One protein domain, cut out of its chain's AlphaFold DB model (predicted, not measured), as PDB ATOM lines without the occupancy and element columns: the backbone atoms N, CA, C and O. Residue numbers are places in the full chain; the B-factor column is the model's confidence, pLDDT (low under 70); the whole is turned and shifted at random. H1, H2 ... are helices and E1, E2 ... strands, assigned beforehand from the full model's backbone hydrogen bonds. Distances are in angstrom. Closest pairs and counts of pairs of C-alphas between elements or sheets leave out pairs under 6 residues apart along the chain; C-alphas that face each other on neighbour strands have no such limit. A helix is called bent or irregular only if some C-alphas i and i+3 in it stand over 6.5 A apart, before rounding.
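This is residues 3 to 55 of the 109 residues of an uncharacterized protein of Bacillus cereus HuA4-10 (UniProt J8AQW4). A small antiparallel sheet of three strands has one long helix, H1, crossing one of its faces, and the last part of the helix, residues 48 to 53, sticks out beyond the sheet together with residues 54 and 55. The printed part has 53 residues, with three named strands followed by one named helix, in the order E1, E2, E3, H1. The sheet's order is E1, E2, E3, and the class is mixed, helices and strands. The whole is only just compact, close to loose, with a radius of gyration of the C-alphas of 11.5 A, and the C-alphas span 32 by 23 by 18 A.

The sheet consists of E1, residues 3 to 6, E2, residues 11 to 15, and E3, residues 23 to 27; it is a meander, each strand the antiparallel neighbour of the one before. E2 is the inner strand, and E1 and E3 are the edge strands. E1 and E2 form a hairpin, with 156 degrees between their directions; N 4 and O 13 are 2.9 A apart and N 6 and O 11 are 2.9 A apart, within hydrogen-bond range. E2 and E3 form a second hairpin, at 161 degrees, with N 12 and O 26 2.9 A apart and N 26 and O 12 2.8 A apart, also within hydrogen-bond range. Residues 26 to 27 of E3 also pair, antiparallel, with residues 30 to 31. H1, residues 38 to 53, is on the sheet at a height over the sheet of 9.5 A, and the two make two layers, a helix on one face of a sheet. H1 lies over E1 and only just over E2, on which 3 of its C-alphas fall. On the local plane its line and that of E1 stand at 83 degrees, across the strands. The closest C-alphas of E1 and H1 are those of Leu 6 and Ala 43, 6.1 A apart; those of E2 and H1 are Tyr 11 and Leu 40, 7.1 A apart. In H1 every O i to N i+4 pair is within hydrogen-bond range.

E2 measures 13.3 A from first to last C-alpha, E3 14.0 A and E1 9.9 A. E1 begins at C-alpha 3, (133.211, 79.812, 114.868). H1 is 22.4 A long, from C-alpha 38 at (128.218, 86.183, 97.026) to C-alpha 53 at (124.937, 99.009, 115.125), and is not bent.

The two C-alphas farthest apart are those of Gly 20 and Asn 53, at 32.6 A. The printed part has no cut. The link from E1 to E2 is tight; those from E2 to E3 and from E3 to H1 are short. Residues 48 to 55, of which 48 to 53 belong to H1, stand free; without them the body spans 27 by 20 by 18 A. The mean pLDDT of the printed part is 89.5, and one residue, Lys 55, is under 70.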
ATOM      1  N   GLU A   3     134.299  79.932 115.842       93.75
ATOM      2  CA  GLU A   3     133.211  79.812 114.868       93.75
ATOM      3  C   GLU A   3     132.231  80.985 114.950       93.75
ATOM      4  O   GLU A   3     131.964  81.521 116.027       93.75
ATOM      5  N   ILE A   4     131.693  81.384 113.798       94.81
ATOM      6  CA  ILE A   4     130.620  82.373 113.681       94.81
ATOM      7  C   ILE A   4     129.503  81.764 112.843       94.81
ATOM      8  O   ILE A   4     129.732  81.340 111.709       94.81
ATOM      9  N   LYS A   5     128.286  81.752 113.393       94.81
ATOM     10  CA  LYS A   5     127.071  81.336 112.685       94.81
ATOM     11  C   LYS A   5     126.416  82.555 112.043       94.81
ATOM     12  O   LYS A   5     126.267  83.589 112.691       94.81
ATOM     13  N   LEU A   6     126.041  82.423 110.778       93.56
ATOM     14  CA  LEU A   6     125.417  83.470 109.968       93.56
ATOM     15  C   LEU A   6     124.094  82.949 109.396       93.56
ATOM     16  O   LEU A   6     123.949  81.738 109.207       93.56
ATOM     17  N   GLU A   7     123.165  83.860 109.077       91.31
ATOM     18  CA  GLU A   7     121.886  83.538 108.411       91.31
ATOM     19  C   GLU A   7     121.140  82.387 109.112       91.31
ATOM     20  O   GLU A   7     120.919  81.325 108.526       91.31
ATOM     21  N   ASP A   8     120.857  82.548 110.407       89.81
ATOM     22  CA  ASP A   8     120.155  81.550 111.230       89.81
ATOM     23  C   ASP A   8     120.776  80.138 111.193       89.81
ATOM     24  O   ASP A   8     120.097  79.118 111.302       89.81
ATOM     25  N   GLY A   9     122.104  80.064 111.038       91.50
ATOM     26  CA  GLY A   9     122.855  78.806 111.015       91.50
ATOM     27  C   GLY A   9     122.974  78.161 109.633       91.50
ATOM     28  O   GLY A   9     123.507  77.059 109.516       91.50
ATOM     29  N   LYS A  10     122.531  78.840 108.570       93.50
ATOM     30  CA  LYS A  10     122.768  78.414 107.185       93.50
ATOM     31  C   LYS A  10     124.255  78.339 106.854       93.50
ATOM     32  O   LYS A  10     124.657  77.421 106.137       93.50
ATOM     33  N   TYR A  11     125.048  79.288 107.352       94.88
ATOM     34  CA  TYR A  11     126.498  79.304 107.180       94.88
ATOM     35  C   TYR A  11     127.219  79.301 108.529       94.88
ATOM     36  O   TYR A  11     126.805  79.992 109.460       94.88
ATOM     37  N   THR A  12     128.344  78.593 108.594       95.44
ATOM     38  CA  THR A  12     129.284  78.643 109.722       95.44
ATOM     39  C   THR A  12     130.667  78.979 109.189       95.44
ATOM     40  O   THR A  12     131.201  78.226 108.382       95.44
ATOM     41  N   VAL A  13     131.255  80.094 109.618       94.06
ATOM     42  CA  VAL A  13     132.642  80.456 109.288       94.06
ATOM     43  C   VAL A  13     133.539  80.016 110.434       94.06
ATOM     44  O   VAL A  13     133.291  80.386 111.581       94.06
ATOM     45  N   VAL A  14     134.575  79.239 110.125       94.38
ATOM     46  CA  VAL A  14     135.485  78.640 111.104       94.38
ATOM     47  C   VAL A  14     136.895  79.174 110.876       94.38
ATOM     48  O   VAL A  14     137.434  79.101 109.772       94.38
ATOM     49  N   ASN A  15     137.488  79.721 111.935       93.50
ATOM     50  CA  ASN A  15     138.856  80.221 111.957       93.50
ATOM     51  C   ASN A  15     139.724  79.358 112.885       93.50
ATOM     52  O   ASN A  15     139.539  79.346 114.109       93.50
ATOM     53  N   GLU A  16     140.695  78.675 112.286       93.06
ATOM     54  CA  GLU A  16     141.663  77.799 112.953       93.06
ATOM     55  C   GLU A  16     143.106  78.296 112.807       93.06
ATOM     56  O   GLU A  16     144.040  77.571 113.137       93.06
ATOM     57  N   LEU A  17     143.322  79.534 112.346       87.88
ATOM     58  CA  LEU A  17     144.669  80.082 112.125       87.88
ATOM     59  C   LEU A  17     145.559  79.999 113.376       87.88
ATOM     60  O   LEU A  17     146.758  79.764 113.266       87.88
ATOM     61  N   SER A  18     144.984  80.157 114.573       85.44
ATOM     62  CA  SER A  18     145.718  80.032 115.842       85.44
ATOM     63  C   SER A  18     146.146  78.600 116.177       85.44
ATOM     64  O   SER A  18     147.069  78.421 116.964       85.44
ATOM     65  N   ASP A  19     145.502  77.603 115.574       85.94
ATOM     66  CA  ASP A  19     145.758  76.177 115.791       85.94
ATOM     67  C   ASP A  19     146.558  75.558 114.625       85.94
ATOM     68  O   ASP A  19     146.689  74.341 114.530       85.94
ATOM     69  N   GLY A  20     147.090  76.392 113.717       80.88
ATOM     70  CA  GLY A  20     147.818  75.957 112.518       80.88
ATOM     71  C   GLY A  20     146.923  75.523 111.350       80.88
ATOM     72  O   GLY A  20     147.438  75.029 110.347       80.88
ATOM     73  N   GLY A  21     145.605  75.705 111.473       86.69
ATOM     74  CA  GLY A  21     144.629  75.455 110.418       86.69
ATOM     75  C   GLY A  21     144.399  76.667 109.509       86.69
ATOM     76  O   GLY A  21     145.180  77.620 109.468       86.69
ATOM     77  N   GLY A  22     143.300  76.621 108.757       90.06
ATOM     78  CA  GLY A  22     142.917  77.656 107.796       90.06
ATOM     79  C   GLY A  22     141.676  78.451 108.202       90.06
ATOM     80  O   GLY A  22     141.142  78.328 109.306       90.06
ATOM     81  N   LEU A  23     141.198  79.262 107.261       92.00
ATOM     82  CA  LEU A  23     139.862  79.846 107.291       92.00
ATOM     83  C   LEU A  23     138.999  79.070 106.294       92.00
ATOM     84  O   LEU A  23     139.362  78.970 105.122       92.00
ATOM     85  N   HIS A  24     137.877  78.525 106.748       92.31
ATOM     86  CA  HIS A  24     136.941  77.789 105.899       92.31
ATOM     87  C   HIS A  24     135.497  78.046 106.344       92.31
ATOM     88  O   HIS A  24     135.245  78.684 107.369       92.31
ATOM     89  N   ALA A  25     134.535  77.605 105.537       94.00
ATOM     90  CA  ALA A  25     133.122  77.782 105.832       94.00
ATOM     91  C   ALA A  25     132.344  76.490 105.595       94.00
ATOM     92  O   ALA A  25     132.693  75.695 104.725       94.00
ATOM     93  N   LEU A  26     131.262  76.322 106.346       94.31
ATOM     94  CA  LEU A  26     130.280  75.264 106.176       94.31
ATOM     95  C   LEU A  26     128.954  75.874 105.718       94.31
ATOM     96  O   LEU A  26     128.588  76.964 106.162       94.31
ATOM     97  N   ARG A  27     128.207  75.165 104.872       93.56
ATOM     98  CA  ARG A  27     126.821  75.488 104.522       93.56
ATOM     99  C   ARG A  27     125.934  74.313 104.905       93.56
ATOM    100  O   ARG A  27     126.117  73.220 104.389       93.56
ATOM    101  N   TYR A  28     124.980  74.541 105.806       93.44
ATOM    102  CA  TYR A  28     124.165  73.475 106.408       93.44
ATOM    103  C   TYR A  28     125.007  72.320 106.990       93.44
ATOM    104  O   TYR A  28     124.601  71.164 106.947       93.44
ATOM    105  N   GLY A  29     126.189  72.639 107.531       92.25
ATOM    106  CA  GLY A  29     127.108  71.666 108.132       92.25
ATOM    107  C   GLY A  29     128.072  70.974 107.161       92.25
ATOM    108  O   GLY A  29     129.002  70.324 107.624       92.25
ATOM    109  N   GLU A  30     127.912  71.145 105.847       91.50
ATOM    110  CA  GLU A  30     128.827  70.584 104.844       91.50
ATOM    111  C   GLU A  30     129.878  71.603 104.399       91.50
ATOM    112  O   GLU A  30     129.604  72.804 104.377       91.50
ATOM    113  N   GLU A  31     131.068  71.135 104.010       91.62
ATOM    114  CA  GLU A  31     132.150  72.002 103.536       91.62
ATOM    115  C   GLU A  31     131.697  72.856 102.346       91.62
ATOM    116  O   GLU A  31     131.185  72.371 101.331       91.62
ATOM    117  N   TRP A  32     131.861  74.169 102.480       89.94
ATOM    118  CA  TRP A  32     131.449  75.120 101.467       89.94
ATOM    119  C   TRP A  32     132.613  75.474 100.547       89.94
ATOM    120  O   TRP A  32     133.657  75.930 101.001       89.94
ATOM    121  N   ARG A  33     132.367  75.325  99.239       83.75
ATOM    122  CA  ARG A  33     133.325  75.462  98.127       83.75
ATOM    123  C   ARG A  33     134.491  76.419  98.404       83.75
ATOM    124  O   ARG A  33     135.624  75.991  98.552       83.75
ATOM    125  N   ASN A  34     134.220  77.719  98.393       79.31
ATOM    126  CA  ASN A  34     135.207  78.764  98.593       79.31
ATOM    127  C   ASN A  34     134.595  79.908  99.406       79.31
ATOM    128  O   ASN A  34     133.380  80.125  99.422       79.31
ATOM    129  N   LEU A  35     135.459  80.686 100.050       82.25
ATOM    130  CA  LEU A  35     135.076  81.851 100.852       82.25
ATOM    131  C   LEU A  35     134.607  83.053 100.011       82.25
ATOM    132  O   LEU A  35     134.503  84.153 100.534       82.25
ATOM    133  N   ALA A  36     134.340  82.863  98.718       79.44
ATOM    134  CA  ALA A  36     134.003  83.919  97.764       79.44
ATOM    135  C   ALA A  36     132.562  83.810  97.232       79.44
ATOM    136  O   ALA A  36     132.236  84.408  96.215       79.44
ATOM    137  N   GLY A  37     131.695  83.020  97.871       80.00
ATOM    138  CA  GLY A  37     130.290  82.950  97.468       80.00
ATOM    139  C   GLY A  37     129.538  84.229  97.838       80.00
ATOM    140  O   GLY A  37     129.475  84.555  99.022       80.00
ATOM    141  N   ASP A  38     128.910  84.890  96.862       83.56
ATOM    142  CA  ASP A  38     128.218  86.183  97.026       83.56
ATOM    143  C   ASP A  38     127.301  86.229  98.256       83.56
ATOM    144  O   ASP A  38     127.369  87.154  99.058       83.56
ATOM    145  N   ASN A  39     126.507  85.176  98.476       89.81
ATOM    146  CA  ASN A  39     125.588  85.104  99.615       89.81
ATOM    147  C   ASN A  39     126.290  84.902 100.970       89.81
ATOM    148  O   ASN A  39     125.769  85.347 101.987       89.81
ATOM    149  N   LEU A  40     127.449  84.232 101.009       90.31
ATOM    150  CA  LEU A  40     128.250  84.116 102.234       90.31
ATOM    151  C   LEU A  40     128.887  85.468 102.574       90.31
ATOM    152  O   LEU A  40     128.868  85.884 103.730       90.31
ATOM    153  N   ILE A  41     129.427  86.157 101.566       92.56
ATOM    154  CA  ILE A  41     129.992  87.499 101.730       92.56
ATOM    155  C   ILE A  41     128.910  88.481 102.190       92.56
ATOM    156  O   ILE A  41     129.138  89.227 103.137       92.56
ATOM    157  N   LEU A  42     127.722  88.432 101.584       93.12
ATOM    158  CA  LEU A  42     126.574  89.240 101.992       93.12
ATOM    159  C   LEU A  42     126.170  88.958 103.445       93.12
ATOM    160  O   LEU A  42     126.000  89.888 104.228       93.12
ATOM    161  N   ALA A  43     126.091  87.684 103.835       92.69
ATOM    162  CA  ALA A  43     125.793  87.298 105.210       92.69
ATOM    163  C   ALA A  43     126.847  87.823 106.205       92.69
ATOM    164  O   ALA A  43     126.505  88.291 107.292       92.69
ATOM    165  N   MET A  44     128.133  87.793 105.832       93.31
ATOM    166  CA  MET A  44     129.197  88.398 106.639       93.31
ATOM    167  C   MET A  44     129.063  89.918 106.725       93.31
ATOM    168  O   MET A  44     129.261  90.478 107.801       93.31
ATOM    169  N   PHE A  45     128.707  90.585 105.627       94.56
ATOM    170  CA  PHE A  45     128.490  92.029 105.612       94.56
ATOM    171  C   PHE A  45     127.363  92.429 106.569       94.56
ATOM    172  O   PHE A  45     127.591  93.260 107.445       94.56
ATOM    173  N   HIS A  46     126.201  91.773 106.491       93.88
ATOM    174  CA  HIS A  46     125.098  92.022 107.424       93.88
ATOM    175  C   HIS A  46     125.500  91.777 108.878       93.88
ATOM    176  O   HIS A  46     125.105  92.542 109.756       93.88
ATOM    177  N   LYS A  47     126.342  90.769 109.148       93.56
ATOM    178  CA  LYS A  47     126.852  90.550 110.504       93.56
ATOM    179  C   LYS A  47     127.762  91.683 110.978       93.56
ATOM    180  O   LYS A  47     127.704  92.054 112.146       93.56
ATOM    181  N   ILE A  48     128.600  92.237 110.103       92.81
ATOM    182  CA  ILE A  48     129.424  93.410 110.426       92.81
ATOM    183  C   ILE A  48     128.531  94.621 110.704       92.81
ATOM    184  O   ILE A  48     128.775  95.320 111.682       92.81
ATOM    185  N   GLU A  49     127.495  94.835 109.894       93.06
ATOM    186  CA  GLU A  49     126.515  95.910 110.079       93.06
ATOM    187  C   GLU A  49     125.798  95.793 111.432       93.06
ATOM    188  O   GLU A  49     125.771  96.743 112.209       93.06
ATOM    189  N   GLU A  50     125.301  94.599 111.768       88.94
ATOM    190  CA  GLU A  50     124.696  94.294 113.069       88.94
ATOM    191  C   GLU A  50     125.669  94.601 114.216       88.94
ATOM    192  O   GLU A  50     125.309  95.268 115.181       88.94
ATOM    193  N   LEU A  51     126.927  94.162 114.107       87.81
ATOM    194  CA  LEU A  51     127.949  94.409 115.125       87.81
ATOM    195  C   LEU A  51     128.335  95.887 115.236       87.81
ATOM    196  O   LEU A  51     128.701  96.332 116.319       87.81
ATOM    197  N   GLN A  52     128.295  96.644 114.141       83.56
ATOM    198  CA  GLN A  52     128.536  98.085 114.158       83.56
ATOM    199  C   GLN A  52     127.371  98.836 114.800       83.56
ATOM    200  O   GLN A  52     127.618  99.736 115.595       83.56
ATOM    201  N   ASN A  53     126.134  98.430 114.518       79.06
ATOM    202  CA  ASN A  53     124.937  99.009 115.125       79.06
ATOM    203  C   ASN A  53     124.824  98.663 116.617       79.06
ATOM    204  O   ASN A  53     124.396  99.498 117.402       79.06
ATOM    205  N   ASN A  54     125.273  97.469 117.014       74.44
ATOM    206  CA  ASN A  54     125.307  97.023 118.410       74.44
ATOM    207  C   ASN A  54     126.534  97.522 119.184       74.44
ATOM    208  O   ASN A  54     126.677  97.218 120.369       74.44
ATOM    209  N   LYS A  55     127.448  98.270 118.553       69.25
ATOM    210  CA  LYS A  55     128.383  99.094 119.318       69.25
ATOM    211  C   LYS A  55     127.584 100.269 119.855       69.25
ATOM    212  O   LYS A  55     127.596 101.350 119.271       69.25
TER     213      LYS A  55